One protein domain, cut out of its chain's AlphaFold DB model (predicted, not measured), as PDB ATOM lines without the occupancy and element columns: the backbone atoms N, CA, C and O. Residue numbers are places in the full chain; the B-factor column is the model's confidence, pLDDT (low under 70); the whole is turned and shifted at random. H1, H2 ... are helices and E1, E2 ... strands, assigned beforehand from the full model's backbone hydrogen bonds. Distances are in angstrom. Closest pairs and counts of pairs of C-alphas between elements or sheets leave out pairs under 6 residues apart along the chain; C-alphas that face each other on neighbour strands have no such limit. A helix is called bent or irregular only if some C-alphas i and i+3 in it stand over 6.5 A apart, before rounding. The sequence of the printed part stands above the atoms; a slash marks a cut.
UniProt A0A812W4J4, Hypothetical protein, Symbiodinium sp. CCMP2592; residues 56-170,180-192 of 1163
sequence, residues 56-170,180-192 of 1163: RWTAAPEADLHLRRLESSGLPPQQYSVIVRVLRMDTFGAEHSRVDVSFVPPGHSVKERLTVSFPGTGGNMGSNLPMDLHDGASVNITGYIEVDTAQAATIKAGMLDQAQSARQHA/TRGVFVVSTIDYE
ATOM      1  N   ARG A  56      54.199  -2.857 -56.897       83.62
ATOM      2  CA  ARG A  56      54.489  -3.836 -55.847       83.62
ATOM      3  C   ARG A  56      54.042  -3.284 -54.505       83.62
ATOM      4  O   ARG A  56      54.516  -2.235 -54.078       83.62
ATOM      5  N   TRP A  57      53.185  -4.036 -53.830       85.19
ATOM      6  CA  TRP A  57      52.921  -3.894 -52.404       85.19
ATOM      7  C   TRP A  57      53.657  -4.999 -51.644       85.19
ATOM      8  O   TRP A  57      53.753  -6.131 -52.123       85.19
ATOM      9  N   THR A  58      54.145  -4.673 -50.454       84.62
ATOM     10  CA  THR A  58      54.830  -5.601 -49.554       84.62
ATOM     11  C   THR A  58      54.289  -5.360 -48.153       84.62
ATOM     12  O   THR A  58      54.355  -4.233 -47.663       84.62
ATOM     13  N   ALA A  59      53.781  -6.405 -47.505       82.06
ATOM     14  CA  ALA A  59      53.455  -6.361 -46.089       82.06
ATOM     15  C   ALA A  59      54.730  -6.064 -45.293       82.06
ATOM     16  O   ALA A  59      55.746  -6.724 -45.506       82.06
ATOM     17  N   ALA A  60      54.691  -5.112 -44.360       77.06
ATOM     18  CA  ALA A  60      55.788  -4.904 -43.419       77.06
ATOM     19  C   ALA A  60      55.776  -6.052 -42.388       77.06
ATOM     20  O   ALA A  60      54.899  -6.051 -41.517       77.06
ATOM     21  N   PRO A  61      56.699  -7.038 -42.429       60.78
ATOM     22  CA  PRO A  61      56.560  -8.232 -41.590       60.78
ATOM     23  C   PRO A  61      56.692  -7.883 -40.106       60.78
ATOM     24  O   PRO A  61      56.031  -8.466 -39.251       60.78
ATOM     25  N   GLU A  62      57.474  -6.848 -39.797       71.75
ATOM     26  CA  GLU A  62      57.675  -6.324 -38.447       71.75
ATOM     27  C   GLU A  62      56.407  -5.727 -37.802       71.75
ATOM     28  O   GLU A  62      56.353  -5.610 -36.574       71.75
ATOM     29  N   ALA A  63      55.351  -5.461 -38.581       65.81
ATOM     30  CA  ALA A  63      54.052  -5.007 -38.078       65.81
ATOM     31  C   ALA A  63      53.099  -6.158 -37.685       65.81
ATOM     32  O   ALA A  63      52.242  -5.966 -36.827       65.81
ATOM     33  N   ASP A  64      53.252  -7.365 -38.246       82.06
ATOM     34  CA  ASP A  64      52.263  -8.447 -38.104       82.06
ATOM     35  C   ASP A  64      52.836  -9.694 -37.410       82.06
ATOM     36  O   ASP A  64      53.978 -10.094 -37.643       82.06
ATOM     37  N   LEU A  65      52.077 -10.293 -36.489       84.12
ATOM     38  CA  LEU A  65      52.517 -11.461 -35.713       84.12
ATOM     39  C   LEU A  65      52.178 -12.799 -36.388       84.12
ATOM     40  O   LEU A  65      52.884 -13.782 -36.160       84.12
ATOM     41  N   HIS A  66      51.141 -12.852 -37.225       87.88
ATOM     42  CA  HIS A  66      50.775 -14.048 -37.981       87.88
ATOM     43  C   HIS A  66      51.721 -14.249 -39.168       87.88
ATOM     44  O   HIS A  66      52.225 -15.360 -39.344       87.88
ATOM     45  N   LEU A  67      52.045 -13.185 -39.916       89.12
ATOM     46  CA  LEU A  67      52.985 -13.259 -41.038       89.12
ATOM     47  C   LEU A  67      54.381 -13.698 -40.568       89.12
ATOM     48  O   LEU A  67      54.872 -14.718 -41.045       89.12
ATOM     49  N   ARG A  68      54.971 -13.037 -39.556       88.81
ATOM     50  CA  ARG A  68      56.265 -13.462 -38.975       88.81
ATOM     51  C   ARG A  68      56.250 -14.903 -38.468       88.81
ATOM     52  O   ARG A  68      57.244 -15.611 -38.604       88.81
ATOM     53  N   ARG A  69      55.133 -15.364 -37.891       93.19
ATOM     54  CA  ARG A  69      54.990 -16.760 -37.445       93.19
ATOM     55  C   ARG A  69      55.014 -17.724 -38.635       93.19
ATOM     56  O   ARG A  69      55.714 -18.733 -38.568       93.19
ATOM     57  N   LEU A  70      54.305 -17.402 -39.718       92.56
ATOM     58  CA  LEU A  70      54.267 -18.199 -40.946       92.56
ATOM     59  C   LEU A  70      55.627 -18.197 -41.668       92.56
ATOM     60  O   LEU A  70      56.104 -19.269 -42.033       92.56
ATOM     61  N   GLU A  71      56.316 -17.058 -41.750       91.75
ATOM     62  CA  GLU A  71      57.705 -16.964 -42.228       91.75
ATOM     63  C   GLU A  71      58.659 -17.827 -41.378       91.75
ATOM     64  O   GLU A  71      59.432 -18.627 -41.911       91.75
ATOM     65  N   SER A  72      58.557 -17.744 -40.045       89.88
ATOM     66  CA  SER A  72      59.394 -18.517 -39.113       89.88
ATOM     67  C   SER A  72      59.143 -20.030 -39.135       89.88
ATOM     68  O   SER A  72      59.963 -20.793 -38.627       89.88
ATOM     69  N   SER A  73      58.033 -20.482 -39.731       91.19
ATOM     70  CA  SER A  73      57.686 -21.908 -39.820       91.19
ATOM     71  C   SER A  73      58.588 -22.703 -40.775       91.19
ATOM     72  O   SER A  73      58.581 -23.934 -40.745       91.19
ATOM     73  N   GLY A  74      59.347 -22.016 -41.639       90.62
ATOM     74  CA  GLY A  74      60.162 -22.640 -42.683       90.62
ATOM     75  C   GLY A  74      59.361 -23.175 -43.877       90.62
ATOM     76  O   GLY A  74      59.953 -23.751 -44.791       90.62
ATOM     77  N   LEU A  75      58.037 -22.979 -43.903       87.56
ATOM     78  CA  LEU A  75      57.237 -23.195 -45.108       87.56
ATOM     79  C   LEU A  75      57.649 -22.181 -46.191       87.56
ATOM     80  O   LEU A  75      57.841 -21.005 -45.881       87.56
ATOM     81  N   PRO A  76      57.769 -22.588 -47.468       89.69
ATOM     82  CA  PRO A  76      57.973 -21.635 -48.549       89.69
ATOM     83  C   PRO A  76      56.697 -20.798 -48.757       89.69
ATOM     84  O   PRO A  76      55.595 -21.357 -48.691       89.69
ATOM     85  N   PRO A  77      56.814 -19.490 -49.051       92.06
ATOM     86  CA  PRO A  77      55.670 -18.714 -49.503       92.06
ATOM     87  C   PRO A  77      55.140 -19.285 -50.821       92.06
ATOM     88  O   PRO A  77      55.901 -19.708 -51.694       92.06
ATOM     89  N   GLN A  78      53.822 -19.286 -50.963       93.25
ATOM     90  CA  GLN A  78      53.117 -19.702 -52.167       93.25
ATOM     91  C   GLN A  78      52.747 -18.458 -52.976       93.25
ATOM     92  O   GLN A  78      52.396 -17.425 -52.406       93.25
ATOM     93  N   GLN A  79      52.833 -18.557 -54.302       91.69
ATOM     94  CA  GLN A  79      52.483 -17.477 -55.218       91.69
ATOM     95  C   GLN A  79      51.284 -17.895 -56.070       91.69
ATOM     96  O   GLN A  79      51.282 -18.976 -56.660       91.69
ATOM     97  N   TYR A  80      50.281 -17.025 -56.149       84.56
ATOM     98  CA  TYR A  80      49.078 -17.226 -56.941       84.56
ATOM     99  C   TYR A  80      48.815 -16.009 -57.823       84.56
ATOM    100  O   TYR A  80      48.779 -14.880 -57.343       84.56
ATOM    101  N   SER A  81      48.562 -16.257 -59.107       80.19
ATOM    102  CA  SER A  81      47.892 -15.286 -59.969       80.19
ATOM    103  C   SER A  81      46.394 -15.395 -59.691       80.19
ATOM    104  O   SER A  81      45.819 -16.473 -59.865       80.19
ATOM    105  N   VAL A  82      45.781 -14.327 -59.181       76.12
ATOM    106  CA  VAL A  82      44.377 -14.312 -58.751       76.12
ATOM    107  C   VAL A  82      43.631 -13.163 -59.408       76.12
ATOM    108  O   VAL A  82      44.166 -12.069 -59.561       76.12
ATOM    109  N   ILE A  83      42.368 -13.408 -59.750       68.31
ATOM    110  CA  ILE A  83      41.422 -12.341 -60.063       68.31
ATOM    111  C   ILE A  83      40.798 -11.911 -58.736       68.31
ATOM    112  O   ILE A  83      40.145 -12.716 -58.064       68.31
ATOM    113  N   VAL A  84      41.028 -10.660 -58.350       69.75
ATOM    114  CA  VAL A  84      40.392 -10.022 -57.198       69.75
ATOM    115  C   VAL A  84      38.886  -9.988 -57.441       69.75
ATOM    116  O   VAL A  84      38.435  -9.499 -58.474       69.75
ATOM    117  N   ARG A  85      38.102 -10.469 -56.472       58.72
ATOM    118  CA  ARG A  85      36.718 -10.016 -56.306       58.72
ATOM    119  C   ARG A  85      36.625  -9.107 -55.094       58.72
ATOM    120  O   ARG A  85      37.159  -9.472 -54.049       58.72
ATOM    121  N   VAL A  86      35.944  -7.975 -55.239       59.31
ATOM    122  CA  VAL A  86      35.678  -6.995 -54.179       59.31
ATOM    123  C   VAL A  86      34.225  -7.155 -53.756       59.31
ATOM    124  O   VAL A  86      33.314  -6.635 -54.392       59.31
ATOM    125  N   LEU A  87      33.987  -7.903 -52.675       45.59
ATOM    126  CA  LEU A  87      32.619  -8.260 -52.267       45.59
ATOM    127  C   LEU A  87      31.808  -7.070 -51.724       45.59
ATOM    128  O   LEU A  87      30.585  -7.154 -51.620       45.59
ATOM    129  N   ARG A  88      32.481  -5.978 -51.339       44.34
ATOM    130  CA  ARG A  88      31.866  -4.756 -50.813       44.34
ATOM    131  C   ARG A  88      32.858  -3.595 -50.830       44.34
ATOM    132  O   ARG A  88      33.981  -3.779 -50.368       44.34
ATOM    133  N   MET A  89      32.412  -2.415 -51.267       43.03
ATOM    134  CA  MET A  89      33.148  -1.147 -51.161       43.03
ATOM    135  C   MET A  89      32.262  -0.058 -50.537       43.03
ATOM    136  O   MET A  89      31.622   0.734 -51.229       43.03
ATOM    137  N   ASP A  90      32.195  -0.032 -49.203       40.75
ATOM    138  CA  ASP A  90      31.449   1.009 -48.484       40.75
ATOM    139  C   ASP A  90      32.069   2.394 -48.743       40.75
ATOM    140  O   ASP A  90      33.256   2.621 -48.509       40.75
ATOM    141  N   THR A  91      31.253   3.324 -49.234       40.28
ATOM    142  CA  THR A  91      31.637   4.723 -49.506       40.28
ATOM    143  C   THR A  91      30.691   5.738 -48.853       40.28
ATOM    144  O   THR A  91      30.984   6.927 -48.849       40.28
ATOM    145  N   PHE A  92      29.597   5.269 -48.240       34.34
ATOM    146  CA  PHE A  92      28.471   6.082 -47.761       34.34
ATOM    147  C   PHE A  92      28.340   6.035 -46.232       34.34
ATOM    148  O   PHE A  92      27.355   5.550 -45.677       34.34
ATOM    149  N   GLY A  93      29.383   6.490 -45.536       31.66
ATOM    150  CA  GLY A  93      29.394   6.603 -44.079       31.66
ATOM    151  C   GLY A  93      30.721   7.132 -43.538       31.66
ATOM    152  O   GLY A  93      31.711   7.218 -44.256       31.66
ATOM    153  N   ALA A  94      30.764   7.443 -42.241       30.39
ATOM    154  CA  ALA A  94      31.957   7.964 -41.560       30.39
ATOM    155  C   ALA A  94      33.061   6.906 -41.292       30.39
ATOM    156  O   ALA A  94      33.921   7.111 -40.433       30.39
ATOM    157  N   GLU A  95      33.037   5.773 -41.997       34.88
ATOM    158  CA  GLU A  95      34.043   4.708 -41.932       34.88
ATOM    159  C   GLU A  95      34.737   4.549 -43.296       34.88
ATOM    160  O   GLU A  95      34.150   4.808 -44.342       34.88
ATOM    161  N   HIS A  96      36.004   4.130 -43.290       38.16
ATOM    162  CA  HIS A  96      36.798   4.002 -44.515       38.16
ATOM    163  C   HIS A  96      36.313   2.873 -45.432       38.16
ATOM    164  O   HIS A  96      35.778   1.862 -44.972       38.16
ATOM    165  N   SER A  97      36.621   3.011 -46.726       42.53
ATOM    166  CA  SER A  97      36.393   1.974 -47.729       42.53
ATOM    167  C   SER A  97      36.982   0.628 -47.310       42.53
ATOM    168  O   SER A  97      38.174   0.498 -47.023       42.53
ATOM    169  N   ARG A  98      36.102  -0.371 -47.275       52.56
ATOM    170  CA  ARG A  98      36.419  -1.791 -47.096       52.56
ATOM    171  C   ARG A  98      36.611  -2.421 -48.481       52.56
ATOM    172  O   ARG A  98      36.046  -1.909 -49.444       52.56
ATOM    173  N   VAL A  99      37.399  -3.490 -48.586       54.06
ATOM    174  CA  VAL A  99      37.643  -4.218 -49.848       54.06
ATOM    175  C   VAL A  99      37.750  -5.712 -49.536       54.06
ATOM    176  O   VAL A  99      38.843  -6.237 -49.337       54.06
ATOM    177  N   ASP A 100      36.617  -6.409 -49.419       59.75
ATOM    178  CA  ASP A 100      36.625  -7.832 -49.049       59.75
ATOM    179  C   ASP A 100      37.095  -8.723 -50.211       59.75
ATOM    180  O   ASP A 100      36.344  -8.938 -51.166       59.75
ATOM    181  N   VAL A 101      38.324  -9.253 -50.120       64.38
ATOM    182  CA  VAL A 101      38.961 -10.073 -51.168       64.38
ATOM    183  C   VAL A 101      38.899 -11.572 -50.852       64.38
ATOM    184  O   VAL A 101      39.232 -12.031 -49.755       64.38
ATOM    185  N   SER A 102      38.522 -12.369 -51.855       69.75
ATOM    186  CA  SER A 102      38.543 -13.838 -51.799       69.75
ATOM    187  C   SER A 102      38.869 -14.448 -53.167       69.75
ATOM    188  O   SER A 102      38.452 -13.911 -54.192       69.75
ATOM    189  N   PHE A 103      39.597 -15.572 -53.201       74.44
ATOM    190  CA  PHE A 103      39.987 -16.247 -54.453       74.44
ATOM    191  C   PHE A 103      39.901 -17.774 -54.351       74.44
ATOM    192  O   PHE A 103      39.853 -18.348 -53.265       74.44
ATOM    193  N   VAL A 104      39.884 -18.447 -55.502       72.44
ATOM    194  CA  VAL A 104      39.957 -19.912 -55.602       72.44
ATOM    195  C   VAL A 104      41.350 -20.271 -56.130       72.44
ATOM    196  O   VAL A 104      41.679 -19.837 -57.235       72.44
ATOM    197  N   PRO A 105      42.192 -21.009 -55.382       73.06
ATOM    198  CA  PRO A 105      43.518 -21.381 -55.868       73.06
ATOM    199  C   PRO A 105      43.444 -22.321 -57.089       73.06
ATOM    200  O   PRO A 105      42.500 -23.111 -57.195       73.06
ATOM    201  N   PRO A 106      44.437 -22.310 -58.000       70.69
ATOM    202  CA  PRO A 106      44.464 -23.221 -59.143       70.69
ATOM    203  C   PRO A 106      44.360 -24.694 -58.720       70.69
ATOM    204  O   PRO A 106      45.129 -25.166 -57.887       70.69
ATOM    205  N   GLY A 107      43.407 -25.423 -59.309       71.88
ATOM    206  CA  GLY A 107      43.131 -26.830 -58.991       71.88
ATOM    207  C   GLY A 107      42.086 -27.067 -57.891       71.88
ATOM    208  O   GLY A 107      41.643 -28.202 -57.739       71.88
ATOM    209  N   HIS A 108      41.646 -26.024 -57.182       69.75
ATOM    210  CA  HIS A 108      40.582 -26.108 -56.177       69.75
ATOM    211  C   HIS A 108      39.207 -25.724 -56.745       69.75
ATOM    212  O   HIS A 108      39.091 -25.015 -57.748       69.75
ATOM    213  N   SER A 109      38.136 -26.192 -56.100       72.62
ATOM    214  CA  SER A 109      36.756 -25.851 -56.461       72.62
ATOM    215  C   SER A 109      36.289 -24.531 -55.833       72.62
ATOM    216  O   SER A 109      36.831 -24.062 -54.835       72.62
ATOM    217  N   VAL A 110      35.195 -23.954 -56.346       64.06
ATOM    218  CA  VAL A 110      34.597 -22.718 -55.793       64.06
ATOM    219  C   VAL A 110      34.178 -22.861 -54.317       64.06
ATOM    220  O   VAL A 110      34.117 -21.864 -53.599       64.06
ATOM    221  N   LYS A 111      33.946 -24.088 -53.827       66.56
ATOM    222  CA  LYS A 111      33.660 -24.352 -52.405       66.56
ATOM    223  C   LYS A 111      34.893 -24.163 -51.515       66.56
ATOM    224  O   LYS A 111      34.766 -23.726 -50.376       66.56
ATOM    225  N   GLU A 112      36.080 -24.415 -52.056       70.06
ATOM    226  CA  GLU A 112      37.388 -24.297 -51.396       70.06
ATOM    227  C   GLU A 112      38.003 -22.891 -51.538       70.06
ATOM    228  O   GLU A 112      39.196 -22.708 -51.307       70.06
ATOM    229  N   ARG A 113      37.194 -21.887 -51.910       76.00
ATOM    230  CA  ARG A 113      37.596 -20.474 -51.957       76.00
ATOM    231  C   ARG A 113      38.263 -20.063 -50.637       76.00
ATOM    232  O   ARG A 113      37.661 -20.212 -49.573       76.00
ATOM    233  N   LEU A 114      39.479 -19.526 -50.725       78.88
ATOM    234  CA  LEU A 114      40.230 -19.011 -49.585       78.88
ATOM    235  C   LEU A 114      39.873 -17.544 -49.321       78.88
ATOM    236  O   LEU A 114      39.678 -16.741 -50.240       78.88
ATOM    237  N   THR A 115      39.830 -17.202 -48.038       81.62
ATOM    238  CA  THR A 115      39.773 -15.823 -47.544       81.62
ATOM    239  C   THR A 115      41.169 -15.205 -47.630       81.62
ATOM    240  O   THR A 115      42.135 -15.854 -47.220       81.62
ATOM    241  N   VAL A 116      41.292 -13.971 -48.126       84.69
ATOM    242  CA  VAL A 116      42.572 -13.241 -48.159       84.69
ATOM    243  C   VAL A 116      42.676 -12.326 -46.952       84.69
ATOM    244  O   VAL A 116      41.780 -11.520 -46.735       84.69
ATOM    245  N   SER A 117      43.769 -12.427 -46.199       86.44
ATOM    246  CA  SER A 117      44.129 -11.449 -45.173       86.44
ATOM    247  C   SER A 117      45.355 -10.663 -45.622       86.44
ATOM    248  O   SER A 117      46.365 -11.255 -46.019       86.44
ATOM    249  N   PHE A 118      45.270  -9.338 -45.534       85.88
ATOM    250  CA  PHE A 118      46.382  -8.424 -45.761       85.88
ATOM    251  C   PHE A 118      46.947  -7.984 -44.394       85.88
ATOM    252  O   PHE A 118      46.236  -7.352 -43.610       85.88
ATOM    253  N   PRO A 119      48.198  -8.347 -44.062       81.69
ATOM    254  CA  PRO A 119      48.871  -7.911 -42.841       81.69
ATOM    255  C   PRO A 119      49.043  -6.392 -42.763       81.69
ATOM    256  O   PRO A 119      49.340  -5.737 -43.761       81.69
ATOM    257  N   GLY A 120      48.905  -5.825 -41.562       69.50
ATOM    258  CA  GLY A 120      49.068  -4.382 -41.325       69.50
ATOM    259  C   GLY A 120      47.889  -3.496 -41.766       69.50
ATOM    260  O   GLY A 120      47.896  -2.294 -41.490       69.50
ATOM    261  N   THR A 121      46.855  -4.064 -42.390       62.06
ATOM    262  CA  THR A 121      45.504  -3.481 -42.465       62.06
ATOM    263  C   THR A 121      44.579  -4.146 -41.441       62.06
ATOM    264  O   THR A 121      44.926  -5.155 -40.827       62.06
ATOM    265  N   GLY A 122      43.388  -3.580 -41.214       57.47
ATOM    266  CA  GLY A 122      42.381  -4.143 -40.302       57.47
ATOM    267  C   GLY A 122      41.668  -5.349 -40.916       57.47
ATOM    268  O   GLY A 122      40.460  -5.299 -41.134       57.47
ATOM    269  N   GLY A 123      42.425  -6.373 -41.317       67.62
ATOM    270  CA  GLY A 123      41.983  -7.310 -42.344       67.62
ATOM    271  C   GLY A 123      41.772  -6.568 -43.667       67.62
ATOM    272  O   GLY A 123      42.660  -5.859 -44.137       67.62
ATOM    273  N   ASN A 124      40.571  -6.668 -44.230       58.06
ATOM    274  CA  ASN A 124      40.178  -6.070 -45.512       58.06
ATOM    275  C   ASN A 124      39.745  -4.586 -45.402       58.06
ATOM    276  O   ASN A 124      38.792  -4.148 -46.052       58.06
ATOM    277  N   MET A 125      40.412  -3.808 -44.538       48.34
ATOM    278  CA  MET A 125      40.037  -2.425 -44.202       48.34
ATOM    279  C   MET A 125      41.249  -1.507 -43.982       48.34
ATOM    280  O   MET A 125      42.121  -1.811 -43.165       48.34
ATOM    281  N   GLY A 126      41.239  -0.328 -44.612       50.28
ATOM    282  CA  GLY A 126      42.158   0.781 -44.312       50.28
ATOM    283  C   GLY A 126      42.975   1.287 -45.505       50.28
ATOM    284  O   GLY A 126      43.049   0.651 -46.551       50.28
ATOM    285  N   SER A 127      43.623   2.439 -45.315       46.00
ATOM    286  CA  SER A 127      44.404   3.180 -46.325       46.00
ATOM    287  C   SER A 127      45.646   2.465 -46.865       46.00
ATOM    288  O   SER A 127      46.249   2.947 -47.816       46.00
ATOM    289  N   ASN A 128      46.057   1.352 -46.251       53.91
ATOM    290  CA  ASN A 128      47.304   0.661 -46.588       53.91
ATOM    291  C   ASN A 128      47.090  -0.476 -47.610       53.91
ATOM    292  O   ASN A 128      48.057  -1.117 -48.022       53.91
ATOM    293  N   LEU A 129      45.840  -0.719 -48.031       58.72
ATOM    294  CA  LEU A 129      45.526  -1.463 -49.253       58.72
ATOM    295  C   LEU A 129      45.910  -0.613 -50.480       58.72
ATOM    296  O   LEU A 129      45.579   0.574 -50.505       58.72
ATOM    297  N   PRO A 130      46.548  -1.182 -51.519       59.44
ATOM    298  CA  PRO A 130      46.720  -0.496 -52.798       59.44
ATOM    299  C   PRO A 130      45.374  -0.017 -53.353       59.44
ATOM    300  O   PRO A 130      44.470  -0.828 -53.558       59.44
ATOM    301  N   MET A 131      45.246   1.287 -53.621       49.72
ATOM    302  CA  MET A 131      43.988   1.880 -54.105       49.72
ATOM    303  C   MET A 131      43.554   1.338 -55.477       49.72
ATOM    304  O   MET A 131      42.373   1.385 -55.807       49.72
ATOM    305  N   ASP A 132      44.485   0.752 -56.232       59.34
ATOM    306  CA  ASP A 132      44.253   0.150 -57.547       59.34
ATOM    307  C   ASP A 132      43.585  -1.246 -57.484       59.34
ATOM    308  O   ASP A 132      43.344  -1.848 -58.531       59.34
ATOM    309  N   LEU A 133      43.281  -1.798 -56.298       62.47
ATOM    310  CA  LEU A 133      42.609  -3.102 -56.141       62.47
ATOM    311  C   LEU A 133      41.088  -3.008 -56.380       62.47
ATOM    312  O   LEU A 133      40.303  -2.827 -55.452       62.47
ATOM    313  N   HIS A 134      40.683  -3.183 -57.638       63.12
ATOM    314  CA  HIS A 134      39.289  -3.205 -58.101       63.12
ATOM    315  C   HIS A 134      38.761  -4.633 -58.354       63.12
ATOM    316  O   HIS A 134      39.531  -5.590 -58.468       63.12
ATOM    317  N   ASP A 135      37.435  -4.787 -58.469       62.94
ATOM    318  CA  ASP A 135      36.813  -6.055 -58.884       62.94
ATOM    319  C   ASP A 135      37.270  -6.423 -60.307       62.94
ATOM    320  O   ASP A 135      37.288  -5.579 -61.202       62.94
ATOM    321  N   GLY A 136      37.702  -7.668 -60.506       59.41
ATOM    322  CA  GLY A 136      38.288  -8.131 -61.766       59.41
ATOM    323  C   GLY A 136      39.799  -7.896 -61.917       59.41
ATOM    324  O   GLY A 136      40.378  -8.390 -62.888       59.41
ATOM    325  N   ALA A 137      40.472  -7.213 -60.982       68.69
ATOM    326  CA  ALA A 137      41.917  -6.976 -61.069       68.69
ATOM    327  C   ALA A 137      42.713  -8.297 -61.037       68.69
ATOM    328  O   ALA A 137      42.590  -9.081 -60.098       68.69
ATOM    329  N   SER A 138      43.566  -8.537 -62.038       76.94
ATOM    330  CA  SER A 138      44.485  -9.684 -62.049       76.94
ATOM    331  C   SER A 138      45.785  -9.320 -61.332       76.94
ATOM    332  O   SER A 138      46.510  -8.429 -61.779       76.94
ATOM    333  N   VAL A 139      46.083  -9.990 -60.218       83.62
ATOM    334  CA  VAL A 139      47.241  -9.683 -59.365       83.62
ATOM    335  C   VAL A 139      47.994 -10.952 -58.969       83.62
ATOM    336  O   VAL A 139      47.394 -11.995 -58.711       83.62
ATOM    337  N   ASN A 140      49.323 -10.875 -58.885       87.56
ATOM    338  CA  ASN A 140      50.152 -11.974 -58.397       87.56
ATOM    339  C   ASN A 140      50.414 -11.781 -56.899       87.56
ATOM    340  O   ASN A 140      51.362 -11.098 -56.505       87.56
ATOM    341  N   ILE A 141      49.571 -12.379 -56.058       90.06
ATOM    342  CA  ILE A 141      49.808 -12.410 -54.612       90.06
ATOM    343  C   ILE A 141      50.857 -13.467 -54.270       90.06
ATOM    344  O   ILE A 141      50.826 -14.588 -54.776       90.06
ATOM    345  N   THR A 142      51.764 -13.119 -53.366       93.06
ATOM    346  CA  THR A 142      52.663 -14.055 -52.684       93.06
ATOM    347  C   THR A 142      52.316 -14.033 -51.203       93.06
ATOM    348  O   THR A 142      51.959 -12.982 -50.674       93.06
ATOM    349  N   GLY A 143      52.367 -15.174 -50.524       94.19
ATOM    350  CA  GLY A 143      51.925 -15.271 -49.136       94.19
ATOM    351  C   GLY A 143      51.927 -16.696 -48.601       94.19
ATOM    352  O   GLY A 143      52.575 -17.583 -49.152       94.19
ATOM    353  N   TYR A 144      51.198 -16.919 -47.516       94.00
ATOM    354  CA  TYR A 144      51.221 -18.162 -46.750       94.00
ATOM    355  C   TYR A 144      49.798 -18.652 -46.472       94.00
ATOM    356  O   TYR A 144      48.941 -17.868 -46.068       94.00
ATOM    357  N   ILE A 145      49.540 -19.952 -46.650       91.62
ATOM    358  CA  ILE A 145      48.278 -20.555 -46.199       91.62
ATOM    359  C   ILE A 145      48.385 -20.845 -44.703       91.62
ATOM    360  O   ILE A 145      49.177 -21.687 -44.276       91.62
ATOM    361  N   GLU A 146      47.531 -20.199 -43.921       93.12
ATOM    362  CA  GLU A 146      47.246 -20.583 -42.548       93.12
ATOM    363  C   GLU A 146      46.423 -21.882 -42.548       93.12
ATOM    364  O   GLU A 146      45.218 -21.872 -42.819       93.12
ATOM    365  N   VAL A 147      47.097 -23.005 -42.288       85.19
ATOM    366  CA  VAL A 147      46.496 -24.352 -42.230       85.19
ATOM    367  C   VAL A 147      46.097 -24.782 -40.816       85.19
ATOM    368  O   VAL A 147      45.360 -25.756 -40.665       85.19
ATOM    369  N   ASP A 148      46.560 -24.083 -39.774       90.75
ATOM    370  CA  ASP A 148      46.078 -24.310 -38.411       90.75
ATOM    371  C   ASP A 148      44.672 -23.712 -38.280       90.75
ATOM    372  O   ASP A 148      44.475 -22.509 -38.437       90.75
ATOM    373  N   THR A 149      43.672 -24.551 -38.011       84.06
ATOM    374  CA  THR A 149      42.263 -24.129 -38.028       84.06
ATOM    375  C   THR A 149      41.907 -23.145 -36.914       84.06
ATOM    376  O   THR A 149      40.986 -22.347 -37.094       84.06
ATOM    377  N   ALA A 150      42.634 -23.138 -35.791       86.25
ATOM    378  CA  ALA A 150      42.417 -22.178 -34.709       86.25
ATOM    379  C   ALA A 150      43.043 -20.814 -35.039       86.25
ATOM    380  O   ALA A 150      42.447 -19.773 -34.752       86.25
ATOM    381  N   GLN A 151      44.205 -20.799 -35.691       89.50
ATOM    382  CA  GLN A 151      44.846 -19.577 -36.185       89.50
ATOM    383  C   GLN A 151      44.093 -19.001 -37.389       89.50
ATOM    384  O   GLN A 151      43.816 -17.806 -37.407       89.50
ATOM    385  N   ALA A 152      43.643 -19.839 -38.327       86.75
ATOM    386  CA  ALA A 152      42.782 -19.433 -39.437       86.75
ATOM    387  C   ALA A 152      41.474 -18.808 -38.921       86.75
ATOM    388  O   ALA A 152      41.080 -17.735 -39.378       86.75
ATOM    389  N   ALA A 153      40.840 -19.417 -37.910       82.94
ATOM    390  CA  ALA A 153      39.680 -18.834 -37.236       82.94
ATOM    391  C   ALA A 153      40.015 -17.525 -36.496       82.94
ATOM    392  O   ALA A 153      39.209 -16.598 -36.524       82.94
ATOM    393  N   THR A 154      41.198 -17.413 -35.883       83.06
ATOM    394  CA  THR A 154      41.660 -16.180 -35.217       83.06
ATOM    395  C   THR A 154      41.845 -15.040 -36.219       83.06
ATOM    396  O   THR A 154      41.358 -13.940 -35.975       83.06
ATOM    397  N   ILE A 155      42.469 -15.298 -37.374       83.19
ATOM    398  CA  ILE A 155      42.652 -14.293 -38.431       83.19
ATOM    399  C   ILE A 155      41.293 -13.906 -39.033       83.19
ATOM    400  O   ILE A 155      40.992 -12.717 -39.121       83.19
ATOM    401  N   LYS A 156      40.406 -14.870 -39.337       82.75
ATOM    402  CA  LYS A 156      39.024 -14.576 -39.777       82.75
ATOM    403  C   LYS A 156      38.246 -13.740 -38.753       82.75
ATOM    404  O   LYS A 156      37.507 -12.846 -39.149       82.75
ATOM    405  N   ALA A 157      38.435 -13.980 -37.455       75.81
ATOM    406  CA  ALA A 157      37.835 -13.192 -36.373       75.81
ATOM    407  C   ALA A 157      38.514 -11.826 -36.130       75.81
ATOM    408  O   ALA A 157      37.964 -11.003 -35.402       75.81
ATOM    409  N   GLY A 158      39.689 -11.580 -36.721       72.19
ATOM    410  CA  GLY A 158      40.300 -10.252 -36.830       72.19
ATOM    411  C   GLY A 158      39.823  -9.474 -38.063       72.19
ATOM    412  O   GLY A 158      39.752  -8.251 -38.021       72.19
ATOM    413  N   MET A 159      39.460 -10.177 -39.143       70.00
ATOM    414  CA  MET A 159      38.879  -9.584 -40.354       70.00
ATOM    415  C   MET A 159      37.391  -9.239 -40.194       70.00
ATOM    416  O   MET A 159      36.936  -8.198 -40.664       70.00
ATOM    417  N   LEU A 160      36.621 -10.116 -39.544       60.16
ATOM    418  CA  LEU A 160      35.207  -9.904 -39.241       60.16
ATOM    419  C   LEU A 160      35.066  -9.077 -37.961       60.16
ATOM    420  O   LEU A 160      35.436  -9.533 -36.882       60.16
ATOM    421  N   ASP A 161      34.460  -7.891 -38.064       57.59
ATOM    422  CA  ASP A 161      34.124  -7.072 -36.894       57.59
ATOM    423  C   ASP A 161      33.285  -7.892 -35.892       57.59
ATOM    424  O   ASP A 161      32.309  -8.562 -36.255       57.59
ATOM    425  N   GLN A 162      33.624  -7.797 -34.604       41.72
ATOM    426  CA  GLN A 162      32.835  -8.375 -33.517       41.72
ATOM    427  C   GLN A 162      31.376  -7.894 -33.553       41.72
ATOM    428  O   GLN A 162      30.486  -8.650 -33.166       41.72
ATOM    429  N   ALA A 163      31.098  -6.700 -34.088       38.44
ATOM    430  CA  ALA A 163      29.738  -6.225 -34.341       38.44
ATOM    431  C   ALA A 163      28.972  -7.082 -35.372       38.44
ATOM    432  O   ALA A 163      27.762  -7.263 -35.231       38.44
ATOM    433  N   GLN A 164      29.638  -7.639 -36.388       47.31
ATOM    434  CA  GLN A 164      29.013  -8.521 -37.383       47.31
ATOM    435  C   GLN A 164      28.820  -9.939 -36.830       47.31
ATOM    436  O   GLN A 164      27.743 -10.512 -36.997       47.31
ATOM    437  N   SER A 165      29.797 -10.448 -36.071       45.28
ATOM    438  CA  SER A 165      29.659 -11.693 -35.300       45.28
ATOM    439  C   SER A 165      28.494 -11.612 -34.296       45.28
ATOM    440  O   SER A 165      27.633 -12.491 -34.252       45.28
ATOM    441  N   ALA A 166      28.372 -10.492 -33.571       37.56
ATOM    442  CA  ALA A 166      27.255 -10.228 -32.666       37.56
ATOM    443  C   ALA A 166      25.902 -10.133 -33.396       37.56
ATOM    444  O   ALA A 166      24.910 -10.661 -32.894       37.56
ATOM    445  N   ARG A 167      25.841  -9.524 -34.591       45.16
ATOM    446  CA  ARG A 167      24.616  -9.488 -35.418       45.16
ATOM    447  C   ARG A 167      24.199 -10.881 -35.892       45.16
ATOM    448  O   ARG A 167      23.025 -11.217 -35.774       45.16
ATOM    449  N   GLN A 168      25.132 -11.713 -36.359       46.12
ATOM    450  CA  GLN A 168      24.841 -13.100 -36.753       46.12
ATOM    451  C   GLN A 168      24.354 -13.935 -35.556       46.12
ATOM    452  O   GLN A 168      23.361 -14.654 -35.664       46.12
ATOM    453  N   HIS A 169      24.981 -13.763 -34.388       40.56
ATOM    454  CA  HIS A 169      24.568 -14.420 -33.146       40.56
ATOM    455  C   HIS A 169      23.205 -13.916 -32.620       40.56
ATOM    456  O   HIS A 169      22.461 -14.683 -32.005       40.56
ATOM    457  N   ALA A 170      22.848 -12.651 -32.869       38.81
ATOM    458  CA  ALA A 170      21.537 -12.083 -32.538       38.81
ATOM    459  C   ALA A 170      20.432 -12.503 -33.526       38.81
ATOM    460  O   ALA A 170      19.283 -12.666 -33.122       38.81
ATOM    461  N   THR A 180      36.263 -23.890 -41.624       64.19
ATOM    462  CA  THR A 180      37.549 -24.573 -41.438       64.19
ATOM    463  C   THR A 180      38.520 -24.421 -42.609       64.19
ATOM    464  O   THR A 180      39.650 -24.901 -42.509       64.19
ATOM    465  N   ARG A 181      38.132 -23.760 -43.710       75.88
ATOM    466  CA  ARG A 181      39.049 -23.476 -44.828       75.88
ATOM    467  C   ARG A 181      40.165 -22.542 -44.356       75.88
ATOM    468  O   ARG A 181      39.914 -21.647 -43.548       75.88
ATOM    469  N   GLY A 182      41.377 -22.719 -44.877       82.56
ATOM    470  CA  GLY A 182      42.520 -21.877 -44.517       82.56
ATOM    471  C   GLY A 182      42.329 -20.396 -44.874       82.56
ATOM    472  O   GLY A 182      41.435 -20.026 -45.641       82.56
ATOM    473  N   VAL A 183      43.198 -19.548 -44.328       87.12
ATOM    474  CA  VAL A 183      43.325 -18.132 -44.725       87.12
ATOM    475  C   VAL A 183      44.615 -17.970 -45.513       87.12
ATOM    476  O   VAL A 183      45.639 -18.516 -45.117       87.12
ATOM    477  N   PHE A 184      44.591 -17.217 -46.609       91.44
ATOM    478  CA  PHE A 184      45.814 -16.825 -47.302       91.44
ATOM    479  C   PHE A 184      46.299 -15.474 -46.768       91.44
ATOM    480  O   PHE A 184      45.644 -14.452 -46.968       91.44
ATOM    481  N   VAL A 185      47.432 -15.479 -46.069       91.12
ATOM    482  CA  VAL A 185      48.062 -14.297 -45.468       91.12
ATOM    483  C   VAL A 185      49.097 -13.749 -46.449       91.12
ATOM    484  O   VAL A 185      50.105 -14.406 -46.716       91.12
ATOM    485  N   VAL A 186      48.836 -12.579 -47.026       91.44
ATOM    486  CA  VAL A 186      49.639 -12.012 -48.125       91.44
ATOM    487  C   VAL A 186      50.938 -11.389 -47.603       91.44
ATOM    488  O   VAL A 186      50.906 -10.567 -46.696       91.44
ATOM    489  N   SER A 187      52.081 -11.729 -48.199       92.06
ATOM    490  CA  SER A 187      53.372 -11.072 -47.947       92.06
ATOM    491  C   SER A 187      53.724 -10.033 -49.018       92.06
ATOM    492  O   SER A 187      54.247  -8.971 -48.683       92.06
ATOM    493  N   THR A 188      53.389 -10.273 -50.291       89.88
ATOM    494  CA  THR A 188      53.497  -9.270 -51.368       89.88
ATOM    495  C   THR A 188      52.342  -9.357 -52.361       89.88
ATOM    496  O   THR A 188      51.731 -10.410 -52.544       89.88
ATOM    497  N   ILE A 189      52.068  -8.248 -53.048       87.06
ATOM    498  CA  ILE A 189      51.192  -8.190 -54.223       87.06
ATOM    499  C   ILE A 189      52.017  -7.580 -55.354       87.06
ATOM    500  O   ILE A 189      52.327  -6.389 -55.317       87.06
ATOM    501  N   ASP A 190      52.361  -8.386 -56.355       85.25
ATOM    502  CA  ASP A 190      52.860  -7.898 -57.639       85.25
ATOM    503  C   ASP A 190      51.661  -7.717 -58.573       85.25
ATOM    504  O   ASP A 190      51.156  -8.682 -59.158       85.25
ATOM    505  N   TYR A 191      51.184  -6.480 -58.699       78.75
ATOM    506  CA  TYR A 191      50.123  -6.127 -59.635       78.75
ATOM    507  C   TYR A 191      50.722  -5.419 -60.849       78.75
ATOM    508  O   TYR A 191      51.507  -4.479 -60.737       78.75
ATOM    509  N   GLU A 192      50.336  -5.853 -62.044       62.00
ATOM    510  CA  GLU A 192      50.346  -4.942 -63.182       62.00
ATOM    511  C   GLU A 192      49.102  -4.063 -63.015       62.00
ATOM    512  O   GLU A 192      47.996  -4.608 -63.059       62.00
TER     513      GLU A 192
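AT A GLANCE: This is residues 56 to 170 and 180 to 192 of the 1163 residues of the protein "Hypothetical protein" of Symbiodinium sp. CCMP2592 (UniProt A0A812W4J4). A strongly twisted sheet of five strands is built on two long bent strands, E4 and E5, side by side; H1 and H2 pack on it where E4 ends and E5 begins. H3 lies farthest out, beyond H2, and long loops lead into and out of the short strand E3. The printed part has 128 residues, with three named helices and five named strands in the order E1, H1, E2, E3, E4, H2, H3, E5; the class is mixed, helices and strands, with 59 residues in named elements, under half. The sheet is branched and mixed, with E3 and E5 parallel and the other neighbour pairs antiparallel. The whole is compact, with a radius of gyration of the C-alphas of 14.3 A and spans of 41 by 34 by 34 A.

HOW THE PARTS SIT: E1, residues 56 to 58, is an edge strand antiparallel to E5, residues 183 to 191, with N 57 and O 189 2.9 A apart, within hydrogen-bond range. H1, residues 65 to 72, is on the sheet at a height of 8.9 A, and its Leu 67 comes closest to Val 185 of E5, C-alphas 6.7 A apart. H1 lies only just over E5 and E4, residues 138 to 146, with 3 of its C-alphas falling on each, and runs across the strands at 76 degrees to E4 on the local plane. E2, residues 78 to 83, is antiparallel to E4, with N 80 and O 141 2.8 A apart, within hydrogen-bond range. E3, residues 114 to 117, is parallel to E5, with N 117 and O 184 2.9 A apart, within that range. E4 is antiparallel to E5, with N 142 and O 188 2.8 A apart, within that range; E2 lies on one side of E4 and E5 on the other side. H2, residues 149 to 159, is on the sheet at a height of 9.0 A, over E3 and E5, and the C-alphas of Ala 152 and Val 183 are its closest to E5, 5.5 A apart. H3, residues 162 to 170, is not on the sheet and meets H2 only through their link. In H1, H2 and H3 every O i to N i+4 pair is within hydrogen-bond range.

IN THESE COORDINATES: E1 begins at C-alpha 56, (54.489, -3.836, -55.847). E2 is 15.9 A long, H2 15.1 A. E4 is 22.5 A long and bends by 63 degrees at residue 142. E5 is 20.3 A long, bends by 75 degrees at residue 187 and ends at C-alpha 191, (50.123, -6.127, -59.635).

THE WHOLE: The C-alphas farthest apart, those of Gly 74 and Phe 92, are 43.1 A apart. Residues 171 to 179 are not printed, and C-alphas 170 and 180 are 22.2 A apart across the cut. The links E2 to E3 and E3 to E4 are long. The mean pLDDT of the printed part is 70.8; residues 83 to 102, 120 to 137 and 160 to 170 are among those under 70.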